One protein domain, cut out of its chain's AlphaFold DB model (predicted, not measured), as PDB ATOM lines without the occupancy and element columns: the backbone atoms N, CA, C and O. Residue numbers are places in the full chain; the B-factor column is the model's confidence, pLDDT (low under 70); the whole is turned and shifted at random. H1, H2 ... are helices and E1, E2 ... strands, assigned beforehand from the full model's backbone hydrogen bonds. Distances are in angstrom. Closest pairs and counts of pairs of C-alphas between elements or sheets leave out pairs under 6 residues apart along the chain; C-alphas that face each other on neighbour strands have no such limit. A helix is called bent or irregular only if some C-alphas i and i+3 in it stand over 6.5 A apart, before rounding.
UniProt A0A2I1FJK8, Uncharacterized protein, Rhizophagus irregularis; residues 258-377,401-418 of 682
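AT A GLANCE: This is residues 258 to 377 and 401 to 418 of the 682 residues of an uncharacterized protein of Rhizophagus irregularis (UniProt A0A2I1FJK8). An elongated, loosely joined group of crossed helices: H8 sits in the middle, H7 and H5 pack on it, and H1 to H4 cluster toward one end of the long axis. H4 and H5 follow one another along the length, H6 lies toward the other end, and residues 341 to 346, of which 341 belongs to H6, stick out. The printed part has 138 residues, with eight named helices and one named strand in the order H1 H2 H3 H4 H5 H6 H7 E1 H8, and is mostly helix. It is only just loose, close to compact, with a radius of gyration of the C-alphas of 17.5 A and spans of 55 by 31 by 29 A.

HOW THE PARTS SIT: Start at H7, residues 352 to 366, the longest helix by residues. It touches H8, residues 404 to 417, about perpendicular at 77 degrees; their closest C-alphas, of Val 360 and Leu 411, are 6.2 A apart. E1, residues 371 to 373, pairs with no named strand; its closest C-alpha to H7 is Ile 371, 6.4 A from that of Ala 359. H8 is the hub, touching four helices. H5, residues 322 to 330, touches it at a steep tilt of 68 degrees, closest at the C-alphas of Met 323 and Ala 410, 5.9 A. H4, residues 302 to 314, touches H8 with residues 310 to 314 alone, closest at the C-alphas of Thr 314 and Ser 409, 3.8 A. H2, residues 271 to 281, and H8 touch only at their ends, closest at the C-alphas of Trp 280 and Pro 404, 5.3 A. H2 is irregular: C-alphas 273 and 276 are 8.6 A apart. Outward from there, H1, residues 258 to 267, touches H2 at a steep tilt of 63 degrees, opposite ways, closest at the C-alphas of Arg 261 and Phe 271, 6.2 A. H3, residues 285 to 297, touches H4 with residues 291 to 295 alone, closest at the C-alphas of Trp 295 and Leu 305, 7.3 A. H6, residues 333 to 341, touches no helix. In H3 to H8 every O i to N i+4 pair is within hydrogen-bond range; in H1 4 of 6 are, and in H2 3 of 7, beside 5 of 8 O i to N i+3 pairs.

IN THESE COORDINATES: Find C-alpha 352 at (-4.682, 15.956, -25.687); from there H7 runs 20.8 A to C-alpha 366. H8 runs 20.1 A, ending at C-alpha 417 at (-4.241, 12.744, -41.225). H3 measures 18.3 A and H4 17.7 A. H1 begins at C-alpha 258 at (-32.020, 0.537, -21.650).

THE WHOLE: The C-alphas farthest apart, of Asn 299 and Glu 345, are 56.6 A apart. Residues 378 to 400 are not printed; C-alphas 377 and 401 are 14.4 A apart across this cut. Of the links printed whole, none is long. The mean pLDDT of the printed part is 80.8; residues 331 to 350, 369 to 370 and 372 to 377 are under 70.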
ATOM      1  N   LYS A 258     -30.798   0.642 -22.464       86.38
ATOM      2  CA  LYS A 258     -32.020   0.537 -21.650       86.38
ATOM      3  C   LYS A 258     -32.491   1.901 -21.142       86.38
ATOM      4  O   LYS A 258     -33.679   2.203 -21.209       86.38
ATOM      5  N   MET A 259     -31.570   2.717 -20.630       84.12
ATOM      6  CA  MET A 259     -31.895   4.067 -20.160       84.12
ATOM      7  C   MET A 259     -32.342   4.961 -21.317       84.12
ATOM      8  O   MET A 259     -33.342   5.664 -21.194       84.12
ATOM      9  N   LEU A 260     -31.663   4.858 -22.463       87.94
ATOM     10  CA  LEU A 260     -32.039   5.574 -23.676       87.94
ATOM     11  C   LEU A 260     -33.447   5.176 -24.160       87.94
ATOM     12  O   LEU A 260     -34.269   6.051 -24.407       87.94
ATOM     13  N   ARG A 261     -33.776   3.877 -24.200       88.56
ATOM     14  CA  ARG A 261     -35.122   3.373 -24.547       88.56
ATOM     15  C   ARG A 261     -36.205   3.952 -23.637       88.56
ATOM     16  O   ARG A 261     -37.237   4.418 -24.117       88.56
ATOM     17  N   ASN A 262     -35.959   3.971 -22.326       84.94
ATOM     18  CA  ASN A 262     -36.895   4.540 -21.353       84.94
ATOM     19  C   ASN A 262     -37.129   6.039 -21.579       84.94
ATOM     20  O   ASN A 262     -38.251   6.508 -21.420       84.94
ATOM     21  N   PHE A 263     -36.094   6.789 -21.958       83.69
ATOM     22  CA  PHE A 263     -36.229   8.203 -22.294       83.69
ATOM     23  C   PHE A 263     -36.995   8.405 -23.610       83.69
ATOM     24  O   PHE A 263     -37.989   9.122 -23.643       83.69
ATOM     25  N   LEU A 264     -36.570   7.725 -24.674       85.31
ATOM     26  CA  LEU A 264     -37.099   7.894 -26.027       85.31
ATOM     27  C   LEU A 264     -38.553   7.436 -26.180       85.31
ATOM     28  O   LEU A 264     -39.318   8.048 -26.923       85.31
ATOM     29  N   SER A 265     -38.967   6.415 -25.424       85.31
ATOM     30  CA  SER A 265     -40.363   5.960 -25.403       85.31
ATOM     31  C   SER A 265     -41.349   7.046 -24.953       85.31
ATOM     32  O   SER A 265     -42.489   7.042 -25.411       85.31
ATOM     33  N   LYS A 266     -40.916   8.027 -24.142       83.38
ATOM     34  CA  LYS A 266     -41.749   9.178 -23.741       83.38
ATOM     35  C   LYS A 266     -42.134  10.073 -24.925       83.38
ATOM     36  O   LYS A 266     -43.150  10.754 -24.860       83.38
ATOM     37  N   PHE A 267     -41.344  10.047 -25.998       84.12
ATOM     38  CA  PHE A 267     -41.558  10.828 -27.218       84.12
ATOM     39  C   PHE A 267     -42.142   9.989 -28.364       84.12
ATOM     40  O   PHE A 267     -42.226  10.469 -29.490       84.12
ATOM     41  N   GLY A 268     -42.528   8.731 -28.106       85.94
ATOM     42  CA  GLY A 268     -43.078   7.837 -29.128       85.94
ATOM     43  C   GLY A 268     -42.059   7.364 -30.171       85.94
ATOM     44  O   GLY A 268     -42.454   6.947 -31.256       85.94
ATOM     45  N   PHE A 269     -40.759   7.433 -29.872       87.44
ATOM     46  CA  PHE A 269     -39.718   6.992 -30.801       87.44
ATOM     47  C   PHE A 269     -39.724   5.454 -30.966       87.44
ATOM     48  O   PHE A 269     -39.726   4.745 -29.950       87.44
ATOM     49  N   PRO A 270     -39.658   4.916 -32.203       88.12
ATOM     50  CA  PRO A 270     -39.668   3.474 -32.477       88.12
ATOM     51  C   PRO A 270     -38.298   2.829 -32.192       88.12
ATOM     52  O   PRO A 270     -37.558   2.434 -33.086       88.12
ATOM     53  N   PHE A 271     -37.926   2.742 -30.911       87.19
ATOM     54  CA  PHE A 271     -36.596   2.286 -30.487       87.19
ATOM     55  C   PHE A 271     -36.242   0.876 -30.976       87.19
ATOM     56  O   PHE A 271     -35.100   0.628 -31.361       87.19
ATOM     57  N   ASP A 272     -37.195  -0.056 -30.901       86.81
ATOM     58  CA  ASP A 272     -36.931  -1.474 -31.166       86.81
ATOM     59  C   ASP A 272     -36.644  -1.755 -32.643       86.81
ATOM     60  O   ASP A 272     -35.895  -2.685 -32.936       86.81
ATOM     61  N   ASP A 273     -37.150  -0.908 -33.539       87.88
ATOM     62  CA  ASP A 273     -36.918  -1.003 -34.981       87.88
ATOM     63  C   ASP A 273     -35.552  -0.420 -35.394       87.88
ATOM     64  O   ASP A 273     -35.069  -0.707 -36.484       87.88
ATOM     65  N   HIS A 274     -34.900   0.359 -34.517       88.19
ATOM     66  CA  HIS A 274     -33.669   1.110 -34.817       88.19
ATOM     67  C   HIS A 274     -32.585   0.967 -33.729       88.19
ATOM     68  O   HIS A 274     -31.859   1.915 -33.402       88.19
ATOM     69  N   GLN A 275     -32.467  -0.208 -33.103       86.06
ATOM     70  CA  GLN A 275     -31.514  -0.445 -32.001       86.06
ATOM     71  C   GLN A 275     -30.038  -0.234 -32.400       86.06
ATOM     72  O   GLN A 275     -29.204   0.155 -31.573       86.06
ATOM     73  N   ASP A 276     -29.709  -0.501 -33.659       85.81
ATOM     74  CA  ASP A 276     -28.412  -0.290 -34.307       85.81
ATOM     75  C   ASP A 276     -28.029   1.196 -34.404       85.81
ATOM     76  O   ASP A 276     -26.861   1.546 -34.223       85.81
ATOM     77  N   ILE A 277     -29.013   2.078 -34.575       89.44
ATOM     78  CA  ILE A 277     -28.833   3.528 -34.503       89.44
ATOM     79  C   ILE A 277     -28.711   3.964 -33.042       89.44
ATOM     80  O   ILE A 277     -27.820   4.730 -32.674       89.44
ATOM     81  N   MET A 278     -29.572   3.447 -32.168       89.12
ATOM     82  CA  MET A 278     -29.673   3.930 -30.790       89.12
ATOM     83  C   MET A 278     -28.410   3.700 -29.956       89.12
ATOM     84  O   MET A 278     -28.084   4.516 -29.091       89.12
ATOM     85  N   ARG A 279     -27.639   2.644 -30.240       89.75
ATOM     86  CA  ARG A 279     -26.334   2.425 -29.590       89.75
ATOM     87  C   ARG A 279     -25.352   3.588 -29.783       89.75
ATOM     88  O   ARG A 279     -24.510   3.782 -28.914       89.75
ATOM     89  N   TRP A 280     -25.476   4.389 -30.846       92.50
ATOM     90  CA  TRP A 280     -24.606   5.547 -31.093       92.50
ATOM     91  C   TRP A 280     -24.807   6.694 -30.101       92.50
ATOM     92  O   TRP A 280     -23.894   7.494 -29.892       92.50
ATOM     93  N   PHE A 281     -25.982   6.762 -29.478       92.00
ATOM     94  CA  PHE A 281     -26.359   7.822 -28.547       92.00
ATOM     95  C   PHE A 281     -26.124   7.456 -27.074       92.00
ATOM     96  O   PHE A 281     -26.480   8.230 -26.185       92.00
ATOM     97  N   VAL A 282     -25.520   6.293 -26.799       90.00
ATOM     98  CA  VAL A 282     -25.089   5.923 -25.445       90.00
ATOM     99  C   VAL A 282     -23.981   6.876 -24.997       90.00
ATOM    100  O   VAL A 282     -22.947   6.997 -25.655       90.00
ATOM    101  N   GLY A 283     -24.191   7.555 -23.870       88.38
ATOM    102  CA  GLY A 283     -23.300   8.614 -23.408       88.38
ATOM    103  C   GLY A 283     -24.050   9.815 -22.853       88.38
ATOM    104  O   GLY A 283     -25.001   9.673 -22.082       88.38
ATOM    105  N   ARG A 284     -23.582  11.014 -23.211       85.44
ATOM    106  CA  ARG A 284     -24.181  12.278 -22.778       85.44
ATOM    107  C   ARG A 284     -25.567  12.495 -23.385       85.44
ATOM    108  O   ARG A 284     -25.828  12.169 -24.542       85.44
ATOM    109  N   VAL A 285     -26.412  13.170 -22.613       86.75
ATOM    110  CA  VAL A 285     -27.818  13.440 -22.944       86.75
ATOM    111  C   VAL A 285     -27.969  14.208 -24.259       86.75
ATOM    112  O   VAL A 285     -28.817  13.863 -25.078       86.75
ATOM    113  N   ARG A 286     -27.094  15.197 -24.497       87.62
ATOM    114  CA  ARG A 286     -27.190  16.119 -25.639       87.62
ATOM    115  C   ARG A 286     -27.311  15.426 -26.997       87.62
ATOM    116  O   ARG A 286     -28.068  15.904 -27.828       87.62
ATOM    117  N   PHE A 287     -26.572  14.345 -27.256       90.69
ATOM    118  CA  PHE A 287     -26.618  13.726 -28.586       90.69
ATOM    119  C   PHE A 287     -27.995  13.127 -28.879       90.69
ATOM    120  O   PHE A 287     -28.568  13.410 -29.926       90.69
ATOM    121  N   ALA A 288     -28.538  12.363 -27.931       90.81
ATOM    122  CA  ALA A 288     -29.865  11.779 -28.055       90.81
ATOM    123  C   ALA A 288     -30.957  12.854 -28.137       90.81
ATOM    124  O   ALA A 288     -31.828  12.769 -28.995       90.81
ATOM    125  N   THR A 289     -30.914  13.873 -27.271       88.81
ATOM    126  CA  THR A 289     -31.963  14.903 -27.248       88.81
ATOM    127  C   THR A 289     -31.965  15.736 -28.517       88.81
ATOM    128  O   THR A 289     -33.026  15.945 -29.084       88.81
ATOM    129  N   THR A 290     -30.794  16.147 -29.013       90.25
ATOM    130  CA  THR A 290     -30.699  16.906 -30.267       90.25
ATOM    131  C   THR A 290     -31.154  16.068 -31.461       90.25
ATOM    132  O   THR A 290     -31.849  16.585 -32.327       90.25
ATOM    133  N   PHE A 291     -30.843  14.769 -31.494       91.88
ATOM    134  CA  PHE A 291     -31.360  13.885 -32.541       91.88
ATOM    135  C   PHE A 291     -32.893  13.784 -32.510       91.88
ATOM    136  O   PHE A 291     -33.537  13.889 -33.550       91.88
ATOM    137  N   VAL A 292     -33.490  13.636 -31.324       89.50
ATOM    138  CA  VAL A 292     -34.953  13.603 -31.160       89.50
ATOM    139  C   VAL A 292     -35.591  14.937 -31.530       89.50
ATOM    140  O   VAL A 292     -36.619  14.952 -32.194       89.50
ATOM    141  N   GLU A 293     -34.989  16.057 -31.131       89.50
ATOM    142  CA  GLU A 293     -35.441  17.394 -31.520       89.50
ATOM    143  C   GLU A 293     -35.427  17.556 -33.044       89.50
ATOM    144  O   GLU A 293     -36.385  18.072 -33.615       89.50
ATOM    145  N   GLU A 294     -34.377  17.094 -33.727       90.94
ATOM    146  CA  GLU A 294     -34.334  17.104 -35.191       90.94
ATOM    147  C   GLU A 294     -35.381  16.162 -35.798       90.94
ATOM    148  O   GLU A 294     -36.034  16.538 -36.768       90.94
ATOM    149  N   TRP A 295     -35.598  14.981 -35.221       90.62
ATOM    150  CA  TRP A 295     -36.620  14.040 -35.683       90.62
ATOM    151  C   TRP A 295     -38.037  14.605 -35.555       90.62
ATOM    152  O   TRP A 295     -38.821  14.499 -36.490       90.62
ATOM    153  N   LEU A 296     -38.357  15.268 -34.443       89.19
ATOM    154  CA  LEU A 296     -39.675  15.872 -34.223       89.19
ATOM    155  C   LEU A 296     -39.923  17.105 -35.107       89.19
ATOM    156  O   LEU A 296     -41.072  17.415 -35.416       89.19
ATOM    157  N   ASN A 297     -38.865  17.816 -35.505       88.69
ATOM    158  CA  ASN A 297     -38.964  19.051 -36.291       88.69
ATOM    159  C   ASN A 297     -38.854  18.842 -37.809       88.69
ATOM    160  O   ASN A 297     -39.021  19.801 -38.565       88.69
ATOM    161  N   ASN A 298     -38.543  17.631 -38.275       82.94
ATOM    162  CA  ASN A 298     -38.327  17.342 -39.691       82.94
ATOM    163  C   ASN A 298     -39.119  16.109 -40.143       82.94
ATOM    164  O   ASN A 298     -39.403  15.214 -39.363       82.94
ATOM    165  N   ASN A 299     -39.390  16.012 -41.446       83.00
ATOM    166  CA  ASN A 299     -40.096  14.868 -42.042       83.00
ATOM    167  C   ASN A 299     -39.142  13.799 -42.612       83.00
ATOM    168  O   ASN A 299     -39.508  13.077 -43.538       83.00
ATOM    169  N   TYR A 300     -37.899  13.731 -42.126       85.06
ATOM    170  CA  TYR A 300     -36.929  12.741 -42.599       85.06
ATOM    171  C   TYR A 300     -37.233  11.348 -42.038       85.06
ATOM    172  O   TYR A 300     -37.660  11.209 -40.892       85.06
ATOM    173  N   GLY A 301     -36.937  10.311 -42.828       89.88
ATOM    174  CA  GLY A 301     -36.830   8.949 -42.301       89.88
ATOM    175  C   GLY A 301     -35.694   8.855 -41.276       89.88
ATOM    176  O   GLY A 301     -34.693   9.567 -41.394       89.88
ATOM    177  N   ILE A 302     -35.836   7.986 -40.272       91.44
ATOM    178  CA  ILE A 302     -34.889   7.881 -39.146       91.44
ATOM    179  C   ILE A 302     -33.472   7.541 -39.631       91.44
ATOM    180  O   ILE A 302     -32.517   8.177 -39.187       91.44
ATOM    181  N   ASP A 303     -33.333   6.612 -40.580       91.62
ATOM    182  CA  ASP A 303     -32.029   6.212 -41.126       91.62
ATOM    183  C   ASP A 303     -31.346   7.359 -41.890       91.62
ATOM    184  O   ASP A 303     -30.155   7.622 -41.707       91.62
ATOM    185  N   GLU A 304     -32.109   8.099 -42.704       93.94
ATOM    186  CA  GLU A 304     -31.603   9.258 -43.451       93.94
ATOM    187  C   GLU A 304     -31.173  10.382 -42.502       93.94
ATOM    188  O   GLU A 304     -30.095  10.969 -42.659       93.94
ATOM    189  N   LEU A 305     -32.005  10.674 -41.498       94.06
ATOM    190  CA  LEU A 305     -31.696  11.671 -40.483       94.06
ATOM    191  C   LEU A 305     -30.434  11.281 -39.715       94.06
ATOM    192  O   LEU A 305     -29.546  12.113 -39.531       94.06
ATOM    193  N   PHE A 306     -30.321  10.017 -39.308       94.62
ATOM    194  CA  PHE A 306     -29.156   9.533 -38.583       94.62
ATOM    195  C   PHE A 306     -27.882   9.599 -39.421       94.62
ATOM    196  O   PHE A 306     -26.854  10.048 -38.915       94.62
ATOM    197  N   ALA A 307     -27.933   9.227 -40.702       94.25
ATOM    198  CA  ALA A 307     -26.784   9.340 -41.595       94.25
ATOM    199  C   ALA A 307     -26.275  10.791 -41.677       94.25
ATOM    200  O   ALA A 307     -25.073  11.037 -41.529       94.25
ATOM    201  N   LYS A 308     -27.187  11.766 -41.822       93.12
ATOM    202  CA  LYS A 308     -26.851  13.202 -41.810       93.12
ATOM    203  C   LYS A 308     -26.297  13.643 -40.457       93.12
ATOM    204  O   LYS A 308     -25.252  14.290 -40.410       93.12
ATOM    205  N   PHE A 309     -26.958  13.260 -39.366       94.06
ATOM    206  CA  PHE A 309     -26.547  13.591 -38.005       94.06
ATOM    207  C   PHE A 309     -25.136  13.067 -37.718       94.06
ATOM    208  O   PHE A 309     -24.239  13.836 -37.370       94.06
ATOM    209  N   LYS A 310     -24.892  11.770 -37.944       94.81
ATOM    210  CA  LYS A 310     -23.573  11.149 -37.791       94.81
ATOM    211  C   LYS A 310     -22.534  11.865 -38.653       94.81
ATOM    212  O   LYS A 310     -21.461  12.185 -38.144       94.81
ATOM    213  N   GLY A 311     -22.855  12.175 -39.911       94.31
ATOM    214  CA  GLY A 311     -21.996  12.960 -40.800       94.31
ATOM    215  C   GLY A 311     -21.586  14.301 -40.187       94.31
ATOM    216  O   GLY A 311     -20.398  14.555 -40.015       94.31
ATOM    217  N   TYR A 312     -22.543  15.117 -39.735       92.25
ATOM    218  CA  TYR A 312     -22.253  16.425 -39.132       92.25
ATOM    219  C   TYR A 312     -21.333  16.366 -37.912       92.25
ATOM    220  O   TYR A 312     -20.543  17.286 -37.703       92.25
ATOM    221  N   TYR A 313     -21.438  15.318 -37.092       93.50
ATOM    222  CA  TYR A 313     -20.639  15.192 -35.871       93.50
ATOM    223  C   TYR A 313     -19.302  14.467 -36.076       93.50
ATOM    224  O   TYR A 313     -18.412  14.627 -35.239       93.50
ATOM    225  N   THR A 314     -19.135  13.698 -37.155       95.38
ATOM    226  CA  THR A 314     -17.971  12.806 -37.329       95.38
ATOM    227  C   THR A 314     -17.119  13.092 -38.564       95.38
ATOM    228  O   THR A 314     -15.967  12.673 -38.594       95.38
ATOM    229  N   ASP A 315     -17.629  13.825 -39.554       94.38
ATOM    230  CA  ASP A 315     -16.887  14.178 -40.767       94.38
ATOM    231  C   ASP A 315     -15.708  15.120 -40.441       94.38
ATOM    232  O   ASP A 315     -15.931  16.189 -39.867       94.38
ATOM    233  N   PRO A 316     -14.451  14.768 -40.770       92.00
ATOM    234  CA  PRO A 316     -13.296  15.614 -40.485       92.00
ATOM    235  C   PRO A 316     -13.273  16.942 -41.258       92.00
ATOM    236  O   PRO A 316     -12.505  17.825 -40.881       92.00
ATOM    237  N   ASP A 317     -14.104  17.103 -42.291       90.00
ATOM    238  CA  ASP A 317     -14.234  18.339 -43.071       90.00
ATOM    239  C   ASP A 317     -15.397  19.226 -42.616       90.00
ATOM    240  O   ASP A 317     -15.521  20.384 -43.020       90.00
ATOM    241  N   SER A 318     -16.246  18.721 -41.719       90.44
ATOM    242  CA  SER A 318     -17.356  19.496 -41.178       90.44
ATOM    243  C   SER A 318     -16.913  20.391 -40.022       90.44
ATOM    244  O   SER A 318     -16.415  19.925 -38.998       90.44
ATOM    245  N   ASN A 319     -17.228  21.688 -40.093       86.94
ATOM    246  CA  ASN A 319     -17.048  22.612 -38.964       86.94
ATOM    247  C   ASN A 319     -17.915  22.257 -37.735       86.94
ATOM    248  O   ASN A 319     -17.679  22.756 -36.630       86.94
ATOM    249  N   LYS A 320     -18.930  21.401 -37.914       86.56
ATOM    250  CA  LYS A 320     -19.785  20.898 -36.836       86.56
ATOM    251  C   LYS A 320     -19.200  19.672 -36.136       86.56
ATOM    252  O   LYS A 320     -19.651  19.388 -35.019       86.56
ATOM    253  N   SER A 321     -18.191  19.037 -36.732       91.62
ATOM    254  CA  SER A 321     -17.556  17.824 -36.229       91.62
ATOM    255  C   SER A 321     -16.989  18.009 -34.836       91.62
ATOM    256  O   SER A 321     -16.459  19.070 -34.489       91.62
ATOM    257  N   ILE A 322     -17.108  16.959 -34.025       91.75
ATOM    258  CA  ILE A 322     -16.618  16.943 -32.648       91.75
ATOM    259  C   ILE A 322     -15.112  17.221 -32.657       91.75
ATOM    260  O   ILE A 322     -14.668  18.165 -32.001       91.75
ATOM    261  N   MET A 323     -14.348  16.487 -33.470       90.12
ATOM    262  CA  MET A 323     -12.897  16.655 -33.575       90.12
ATOM    263  C   MET A 323     -12.465  18.009 -34.097       90.12
ATOM    264  O   MET A 323     -11.568  18.610 -33.514       90.12
ATOM    265  N   VAL A 324     -13.113  18.534 -35.135       87.25
ATOM    266  CA  VAL A 324     -12.766  19.860 -35.668       87.25
ATOM    267  C   VAL A 324     -12.961  20.934 -34.595       87.25
ATOM    268  O   VAL A 324     -12.102  21.795 -34.407       87.25
ATOM    269  N   LYS A 325     -14.041  20.849 -33.806       86.25
ATOM    270  CA  LYS A 325     -14.257  21.748 -32.661       86.25
ATOM    271  C   LYS A 325     -13.181  21.595 -31.588       86.25
ATOM    272  O   LYS A 325     -12.757  22.604 -31.031       86.25
ATOM    273  N   ILE A 326     -12.741  20.373 -31.293       84.38
ATOM    274  CA  ILE A 326     -11.673  20.118 -30.314       84.38
ATOM    275  C   ILE A 326     -10.350  20.691 -30.802       84.38
ATOM    276  O   ILE A 326      -9.720  21.434 -30.060       84.38
ATOM    277  N   VAL A 327      -9.970  20.427 -32.053       83.25
ATOM    278  CA  VAL A 327      -8.732  20.931 -32.659       83.25
ATOM    279  C   VAL A 327      -8.721  22.460 -32.672       83.25
ATOM    280  O   VAL A 327      -7.752  23.084 -32.241       83.25
ATOM    281  N   ASN A 328      -9.835  23.084 -33.064       81.88
ATOM    282  CA  ASN A 328      -9.980  24.538 -33.028       81.88
ATOM    283  C   ASN A 328      -9.875  25.097 -31.603       81.88
ATOM    284  O   ASN A 328      -9.270  26.148 -31.404       81.88
ATOM    285  N   ARG A 329     -10.421  24.396 -30.601       74.00
ATOM    286  CA  ARG A 329     -10.266  24.772 -29.188       74.00
ATOM    287  C   ARG A 329      -8.827  24.614 -28.714       74.00
ATOM    288  O   ARG A 329      -8.337  25.512 -28.043       74.00
ATOM    289  N   THR A 330      -8.138  23.534 -29.088       70.75
ATOM    290  CA  THR A 330      -6.727  23.333 -28.725       70.75
ATOM    291  C   THR A 330      -5.823  24.361 -29.396       70.75
ATOM    292  O   THR A 330      -4.828  24.768 -28.814       70.75
ATOM    293  N   ASN A 331      -6.176  24.830 -30.594       69.06
ATOM    294  CA  ASN A 331      -5.440  25.878 -31.299       69.06
ATOM    295  C   ASN A 331      -5.777  27.293 -30.804       69.06
ATOM    296  O   ASN A 331      -5.107  28.240 -31.204       69.06
ATOM    297  N   ASN A 332      -6.793  27.461 -29.952       64.31
ATOM    298  CA  ASN A 332      -7.152  28.762 -29.410       64.31
ATOM    299  C   ASN A 332      -6.263  29.110 -28.207       64.31
ATOM    300  O   ASN A 332      -6.343  28.481 -27.147       64.31
ATOM    301  N   ASP A 333      -5.457  30.160 -28.369       51.62
ATOM    302  CA  ASP A 333      -4.483  30.614 -27.377       51.62
ATOM    303  C   ASP A 333      -5.101  30.935 -26.014       51.62
ATOM    304  O   ASP A 333      -4.443  30.725 -25.007       51.62
ATOM    305  N   THR A 334      -6.360  31.373 -25.920       50.97
ATOM    306  CA  THR A 334      -6.954  31.772 -24.624       50.97
ATOM    307  C   THR A 334      -7.140  30.611 -23.641       50.97
ATOM    308  O   THR A 334      -6.804  30.750 -22.464       50.97
ATOM    309  N   ILE A 335      -7.600  29.450 -24.116       49.56
ATOM    310  CA  ILE A 335      -7.747  28.241 -23.284       49.56
ATOM    311  C   ILE A 335      -6.361  27.672 -22.957       49.56
ATOM    312  O   ILE A 335      -6.075  27.369 -21.798       49.56
ATOM    313  N   ARG A 336      -5.460  27.613 -23.950       50.25
ATOM    314  CA  ARG A 336      -4.060  27.203 -23.746       50.25
ATOM    315  C   ARG A 336      -3.321  28.097 -22.754       50.25
ATOM    316  O   ARG A 336      -2.558  27.586 -21.941       50.25
ATOM    317  N   GLN A 337      -3.558  29.409 -22.773       49.53
ATOM    318  CA  GLN A 337      -2.982  30.361 -21.821       49.53
ATOM    319  C   GLN A 337      -3.492  30.074 -20.404       49.53
ATOM    320  O   GLN A 337      -2.694  30.026 -19.472       49.53
ATOM    321  N   GLY A 338      -4.798  29.828 -20.241       50.59
ATOM    322  CA  GLY A 338      -5.395  29.437 -18.961       50.59
ATOM    323  C   GLY A 338      -4.806  28.137 -18.405       50.59
ATOM    324  O   GLY A 338      -4.461  28.077 -17.227       50.59
ATOM    325  N   ILE A 339      -4.609  27.125 -19.256       50.75
ATOM    326  CA  ILE A 339      -3.995  25.841 -18.879       50.75
ATOM    327  C   ILE A 339      -2.513  26.021 -18.525       50.75
ATOM    328  O   ILE A 339      -2.088  25.592 -17.454       50.75
ATOM    329  N   ARG A 340      -1.730  26.720 -19.362       52.84
ATOM    330  CA  ARG A 340      -0.300  26.988 -19.114       52.84
ATOM    331  C   ARG A 340      -0.063  27.761 -17.825       52.84
ATOM    332  O   ARG A 340       0.869  27.442 -17.097       52.84
ATOM    333  N   ASN A 341      -0.928  28.725 -17.517       49.50
ATOM    334  CA  ASN A 341      -0.863  29.487 -16.270       49.50
ATOM    335  C   ASN A 341      -1.143  28.621 -15.024       49.50
ATOM    336  O   ASN A 341      -0.785  29.022 -13.919       49.50
ATOM    337  N   ASN A 342      -1.757  27.445 -15.196       47.06
ATOM    338  CA  ASN A 342      -2.080  26.497 -14.128       47.06
ATOM    339  C   ASN A 342      -1.091  25.317 -14.025       47.06
ATOM    340  O   ASN A 342      -1.244  24.484 -13.123       47.06
ATOM    341  N   LEU A 343      -0.094  25.208 -14.914       47.81
ATOM    342  CA  LEU A 343       0.965  24.194 -14.825       47.81
ATOM    343  C   LEU A 343       1.950  24.561 -13.707       47.81
ATOM    344  O   LEU A 343       2.344  25.719 -13.562       47.81
ATOM    345  N   LYS A 344       2.350  23.579 -12.893       45.91
ATOM    346  CA  LYS A 344       3.425  23.785 -11.911       45.91
ATOM    347  C   LYS A 344       4.774  23.872 -12.623       45.91
ATOM    348  O   LYS A 344       4.952  23.348 -13.720       45.91
ATOM    349  N   GLU A 345       5.744  24.504 -11.973       39.56
ATOM    350  CA  GLU A 345       7.117  24.585 -12.468       39.56
ATOM    351  C   GLU A 345       7.676  23.164 -12.699       39.56
ATOM    352  O   GLU A 345       7.775  22.367 -11.767       39.56
ATOM    353  N   GLY A 346       7.956  22.822 -13.963       42.75
ATOM    354  CA  GLY A 346       8.392  21.485 -14.390       42.75
ATOM    355  C   GLY A 346       7.308  20.574 -14.994       42.75
ATOM    356  O   GLY A 346       7.656  19.516 -15.516       42.75
ATOM    357  N   GLU A 347       6.023  20.955 -14.983       47.62
ATOM    358  CA  GLU A 347       4.951  20.233 -15.695       47.62
ATOM    359  C   GLU A 347       4.883  20.647 -17.179       47.62
ATOM    360  O   GLU A 347       4.887  21.829 -17.518       47.62
ATOM    361  N   SER A 348       4.808  19.665 -18.081       51.25
ATOM    362  CA  SER A 348       4.613  19.880 -19.521       51.25
ATOM    363  C   SER A 348       3.126  19.869 -19.890       51.25
ATOM    364  O   SER A 348       2.389  19.025 -19.380       51.25
ATOM    365  N   GLU A 349       2.714  20.731 -20.828       56.09
ATOM    366  CA  GLU A 349       1.379  20.697 -21.453       56.09
ATOM    367  C   GLU A 349       1.070  19.280 -21.967       56.09
ATOM    368  O   GLU A 349       1.912  18.633 -22.601       56.09
ATOM    369  N   VAL A 350      -0.122  18.776 -21.657       60.88
ATOM    370  CA  VAL A 350      -0.568  17.469 -22.133       60.88
ATOM    371  C   VAL A 350      -0.991  17.602 -23.585       60.88
ATOM    372  O   VAL A 350      -1.870  18.387 -23.921       60.88
ATOM    373  N   ASP A 351      -0.410  16.791 -24.465       74.25
ATOM    374  CA  ASP A 351      -0.909  16.681 -25.832       74.25
ATOM    375  C   ASP A 351      -2.195  15.837 -25.851       74.25
ATOM    376  O   ASP A 351      -2.171  14.607 -25.973       74.25
ATOM    377  N   ILE A 352      -3.327  16.523 -25.684       75.94
ATOM    378  CA  ILE A 352      -4.682  15.956 -25.687       75.94
ATOM    379  C   ILE A 352      -4.944  15.169 -26.974       75.94
ATOM    380  O   ILE A 352      -5.538  14.089 -26.920       75.94
ATOM    381  N   LEU A 353      -4.477  15.675 -28.122       81.06
ATOM    382  CA  LEU A 353      -4.667  15.012 -29.410       81.06
ATOM    383  C   LEU A 353      -3.870  13.709 -29.461       81.06
ATOM    384  O   LEU A 353      -4.433  12.689 -29.845       81.06
ATOM    385  N   SER A 354      -2.620  13.692 -28.986       78.38
ATOM    386  CA  SER A 354      -1.841  12.446 -28.896       78.38
ATOM    387  C   SER A 354      -2.452  11.438 -27.916       78.38
ATOM    388  O   SER A 354      -2.425  10.233 -28.177       78.38
ATOM    389  N   LEU A 355      -3.014  11.886 -26.786       78.69
ATOM    390  CA  LEU A 355      -3.715  10.987 -25.863       78.69
ATOM    391  C   LEU A 355      -4.953  10.363 -26.513       78.69
ATOM    392  O   LEU A 355      -5.140   9.148 -26.416       78.69
ATOM    393  N   LEU A 356      -5.768  11.178 -27.187       83.12
ATOM    394  CA  LEU A 356      -6.973  10.721 -27.872       83.12
ATOM    395  C   LEU A 356      -6.640   9.804 -29.056       83.12
ATOM    396  O   LEU A 356      -7.277   8.770 -29.214       83.12
ATOM    397  N   GLU A 357      -5.603  10.121 -29.831       84.56
ATOM    398  CA  GLU A 357      -5.107   9.277 -30.922       84.56
ATOM    399  C   GLU A 357      -4.722   7.886 -30.405       84.56
ATOM    400  O   GLU A 357      -5.223   6.872 -30.887       84.56
ATOM    401  N   ARG A 358      -3.892   7.815 -29.355       80.25
ATOM    402  CA  ARG A 358      -3.488   6.536 -28.743       80.25
ATOM    403  C   ARG A 358      -4.678   5.747 -28.216       80.25
ATOM    404  O   ARG A 358      -4.661   4.518 -28.276       80.25
ATOM    405  N   ALA A 359      -5.652   6.446 -27.646       83.25
ATOM    406  CA  ALA A 359      -6.870   5.858 -27.129       83.25
ATOM    407  C   ALA A 359      -7.666   5.212 -28.278       83.25
ATOM    408  O   ALA A 359      -7.924   4.009 -28.258       83.25
ATOM    409  N   VAL A 360      -7.962   5.974 -29.327       88.19
ATOM    410  CA  VAL A 360      -8.744   5.510 -30.477       88.19
ATOM    411  C   VAL A 360      -8.045   4.380 -31.227       88.19
ATOM    412  O   VAL A 360      -8.697   3.392 -31.537       88.19
ATOM    413  N   ILE A 361      -6.726   4.447 -31.433       86.00
ATOM    414  CA  ILE A 361      -5.954   3.344 -32.036       86.00
ATOM    415  C   ILE A 361      -6.119   2.058 -31.217       86.00
ATOM    416  O   ILE A 361      -6.298   0.977 -31.776       86.00
ATOM    417  N   LYS A 362      -6.096   2.164 -29.884       84.31
ATOM    418  CA  LYS A 362      -6.301   1.011 -29.002       84.31
ATOM    419  C   LYS A 362      -7.729   0.463 -29.104       84.31
ATOM    420  O   LYS A 362      -7.900  -0.747 -29.136       84.31
ATOM    421  N   ASN A 363      -8.751   1.317 -29.170       88.94
ATOM    422  CA  ASN A 363     -10.129   0.868 -29.395       88.94
ATOM    423  C   ASN A 363     -10.290   0.202 -30.773       88.94
ATOM    424  O   ASN A 363     -10.828  -0.898 -30.843       88.94
ATOM    425  N   TRP A 364      -9.739   0.807 -31.826       91.25
ATOM    426  CA  TRP A 364      -9.799   0.318 -33.203       91.25
ATOM    427  C   TRP A 364      -9.220  -1.093 -33.353       91.25
ATOM    428  O   TRP A 364      -9.830  -1.940 -34.005       91.25
ATOM    429  N   PHE A 365      -8.065  -1.355 -32.731       89.44
ATOM    430  CA  PHE A 365      -7.356  -2.626 -32.870       89.44
ATOM    431  C   PHE A 365      -7.591  -3.635 -31.743       89.44
ATOM    432  O   PHE A 365      -7.456  -4.819 -32.000       89.44
ATOM    433  N   ASP A 366      -7.912  -3.238 -30.513       84.19
ATOM    434  CA  ASP A 366      -8.148  -4.204 -29.424       84.19
ATOM    435  C   ASP A 366      -9.639  -4.378 -29.090       84.19
ATOM    436  O   ASP A 366     -10.000  -5.306 -28.362       84.19
ATOM    437  N   GLY A 367     -10.512  -3.501 -29.600       82.88
ATOM    438  CA  GLY A 367     -11.953  -3.538 -29.346       82.88
ATOM    439  C   GLY A 367     -12.344  -3.124 -27.929       82.88
ATOM    440  O   GLY A 367     -13.372  -3.552 -27.404       82.88
ATOM    441  N   LEU A 368     -11.509  -2.319 -27.266       74.31
ATOM    442  CA  LEU A 368     -11.785  -1.841 -25.911       74.31
ATOM    443  C   LEU A 368     -12.860  -0.753 -25.929       74.31
ATOM    444  O   LEU A 368     -12.573   0.394 -26.259       74.31
ATOM    445  N   ASN A 369     -14.079  -1.095 -25.513       62.16
ATOM    446  CA  ASN A 369     -15.250  -0.201 -25.512       62.16
ATOM    447  C   ASN A 369     -15.151   1.002 -24.551       62.16
ATOM    448  O   ASN A 369     -15.974   1.913 -24.604       62.16
ATOM    449  N   SER A 370     -14.165   1.013 -23.654       66.25
ATOM    450  CA  SER A 370     -13.942   2.098 -22.702       66.25
ATOM    451  C   SER A 370     -12.460   2.259 -22.414       66.25
ATOM    452  O   SER A 370     -11.776   1.284 -22.090       66.25
ATOM    453  N   ILE A 371     -11.969   3.491 -22.483       70.38
ATOM    454  CA  ILE A 371     -10.553   3.789 -22.270       70.38
ATOM    455  C   ILE A 371     -10.424   4.606 -21.001       70.38
ATOM    456  O   ILE A 371     -10.786   5.780 -20.981       70.38
ATOM    457  N   ILE A 372      -9.914   3.958 -19.954       69.56
ATOM    458  CA  ILE A 372      -9.598   4.602 -18.682       69.56
ATOM    459  C   ILE A 372      -8.264   5.326 -18.842       69.56
ATOM    460  O   ILE A 372      -7.251   4.716 -19.191       69.56
ATOM    461  N   VAL A 373      -8.266   6.629 -18.583       66.75
ATOM    462  CA  VAL A 373      -7.050   7.439 -18.576       66.75
ATOM    463  C   VAL A 373      -6.646   7.697 -17.128       66.75
ATOM    464  O   VAL A 373      -7.334   8.397 -16.393       66.75
ATOM    465  N   GLU A 374      -5.537   7.089 -16.704       57.81
ATOM    466  CA  GLU A 374      -5.105   7.070 -15.295       57.81
ATOM    467  C   GLU A 374      -4.369   8.339 -14.838       57.81
ATOM    468  O   GLU A 374      -4.136   8.518 -13.645       57.81
ATOM    469  N   LYS A 375      -3.977   9.222 -15.764       58.47
ATOM    470  CA  LYS A 375      -3.257  10.457 -15.428       58.47
ATOM    471  C   LYS A 375      -4.238  11.547 -15.003       58.47
ATOM    472  O   LYS A 375      -5.164  11.839 -15.747       58.47
ATOM    473  N   GLU A 376      -3.980  12.238 -13.891       55.28
ATOM    474  CA  GLU A 376      -4.728  13.456 -13.501       55.28
ATOM    475  C   GLU A 376      -4.726  14.518 -14.613       55.28
ATOM    476  O   GLU A 376      -5.699  15.239 -14.814       55.28
ATOM    477  N   SER A 377      -3.654  14.534 -15.405       54.00
ATOM    478  CA  SER A 377      -3.467  15.370 -16.589       54.00
ATOM    479  C   SER A 377      -4.504  15.111 -17.703       54.00
ATOM    480  O   SER A 377      -4.586  15.854 -18.671       54.00
ATOM    481  N   ILE A 401     -13.155   7.488 -22.022       86.56
ATOM    482  CA  ILE A 401     -13.598   7.706 -23.404       86.56
ATOM    483  C   ILE A 401     -14.382   6.462 -23.821       86.56
ATOM    484  O   ILE A 401     -13.808   5.376 -23.913       86.56
ATOM    485  N   SER A 402     -15.691   6.609 -24.015       86.62
ATOM    486  CA  SER A 402     -16.584   5.494 -24.375       86.62
ATOM    487  C   SER A 402     -17.767   5.895 -25.260       86.62
ATOM    488  O   SER A 402     -18.584   5.049 -25.602       86.62
ATOM    489  N   GLU A 403     -17.919   7.178 -25.594       90.31
ATOM    490  CA  GLU A 403     -19.064   7.657 -26.375       90.31
ATOM    491  C   GLU A 403     -18.846   7.373 -27.870       90.31
ATOM    492  O   GLU A 403     -17.878   7.893 -28.435       90.31
ATOM    493  N   PRO A 404     -19.732   6.613 -28.545       91.69
ATOM    494  CA  PRO A 404     -19.471   6.151 -29.909       91.69
ATOM    495  C   PRO A 404     -19.279   7.272 -30.929       91.69
ATOM    496  O   PRO A 404     -18.364   7.209 -31.743       91.69
ATOM    497  N   LEU A 405     -20.085   8.338 -30.866       93.12
ATOM    498  CA  LEU A 405     -19.926   9.490 -31.764       93.12
ATOM    499  C   LEU A 405     -18.587  10.217 -31.564       93.12
ATOM    500  O   LEU A 405     -18.016  10.722 -32.529       93.12
ATOM    501  N   VAL A 406     -18.072  10.262 -30.330       92.06
ATOM    502  CA  VAL A 406     -16.768  10.875 -30.034       92.06
ATOM    503  C   VAL A 406     -15.644  10.007 -30.594       92.06
ATOM    504  O   VAL A 406     -14.758  10.530 -31.267       92.06
ATOM    505  N   ILE A 407     -15.703   8.693 -30.353       92.19
ATOM    506  CA  ILE A 407     -14.714   7.730 -30.853       92.19
ATOM    507  C   ILE A 407     -14.693   7.729 -32.384       92.19
ATOM    508  O   ILE A 407     -13.621   7.831 -32.967       92.19
ATOM    509  N   GLU A 408     -15.853   7.694 -33.036       93.69
ATOM    510  CA  GLU A 408     -15.957   7.721 -34.498       93.69
ATOM    511  C   GLU A 408     -15.439   9.028 -35.097       93.69
ATOM    512  O   GLU A 408     -14.709   8.999 -36.085       93.69
ATOM    513  N   SER A 409     -15.787  10.179 -34.509       94.44
ATOM    514  CA  SER A 409     -15.263  11.472 -34.964       94.44
ATOM    515  C   SER A 409     -13.736  11.503 -34.867       94.44
ATOM    516  O   SER A 409     -13.061  11.900 -35.816       94.44
ATOM    517  N   ALA A 410     -13.184  11.027 -33.747       92.38
ATOM    518  CA  ALA A 410     -11.745  10.916 -33.534       92.38
ATOM    519  C   ALA A 410     -11.084   9.952 -34.522       92.38
ATOM    520  O   ALA A 410     -10.084  10.304 -35.143       92.38
ATOM    521  N   LEU A 411     -11.675   8.779 -34.734       92.44
ATOM    522  CA  LEU A 411     -11.202   7.783 -35.684       92.44
ATOM    523  C   LEU A 411     -11.138   8.344 -37.104       92.44
ATOM    524  O   LEU A 411     -10.080   8.288 -37.724       92.44
ATOM    525  N   ARG A 412     -12.232   8.926 -37.608       93.50
ATOM    526  CA  ARG A 412     -12.277   9.506 -38.960       93.50
ATOM    527  C   ARG A 412     -11.277  10.638 -39.132       93.50
ATOM    528  O   ARG A 412     -10.623  10.724 -40.167       93.50
ATOM    529  N   TYR A 413     -11.140  11.486 -38.115       92.19
ATOM    530  CA  TYR A 413     -10.151  12.553 -38.117       92.19
ATOM    531  C   TYR A 413      -8.730  11.999 -38.215       92.19
ATOM    532  O   TYR A 413      -7.990  12.382 -39.115       92.19
ATOM    533  N   PHE A 414      -8.342  11.068 -37.342       89.50
ATOM    534  CA  PHE A 414      -6.978  10.555 -37.373       89.50
ATOM    535  C   PHE A 414      -6.703   9.665 -38.584       89.50
ATOM    536  O   PHE A 414      -5.614   9.762 -39.122       89.50
ATOM    537  N   LEU A 415      -7.661   8.881 -39.086       87.50
ATOM    538  CA  LEU A 415      -7.473   8.122 -40.331       87.50
ATOM    539  C   LEU A 415      -7.223   9.031 -41.543       87.50
ATOM    540  O   LEU A 415      -6.534   8.627 -42.475       87.50
ATOM    541  N   LYS A 416      -7.756  10.261 -41.535       87.56
ATOM    542  CA  LYS A 416      -7.512  11.239 -42.602       87.56
ATOM    543  C   LYS A 416      -6.088  11.810 -42.578       87.56
ATOM    544  O   LYS A 416      -5.543  12.103 -43.637       87.56
ATOM    545  N   TYR A 417      -5.503  12.001 -41.394       80.75
ATOM    546  CA  TYR A 417      -4.241  12.744 -41.225       80.75
ATOM    547  C   TYR A 417      -3.059  11.899 -40.721       80.75
ATOM    548  O   TYR A 417      -1.914  12.337 -40.809       80.75
ATOM    549  N   THR A 418      -3.316  10.696 -40.212       77.94
ATOM    550  CA  THR A 418      -2.327   9.781 -39.638       77.94
ATOM    551  C   THR A 418      -2.454   8.400 -40.274       77.94
ATOM    552  O   THR A 418      -3.528   7.809 -40.332       77.94
TER     553      THR A 418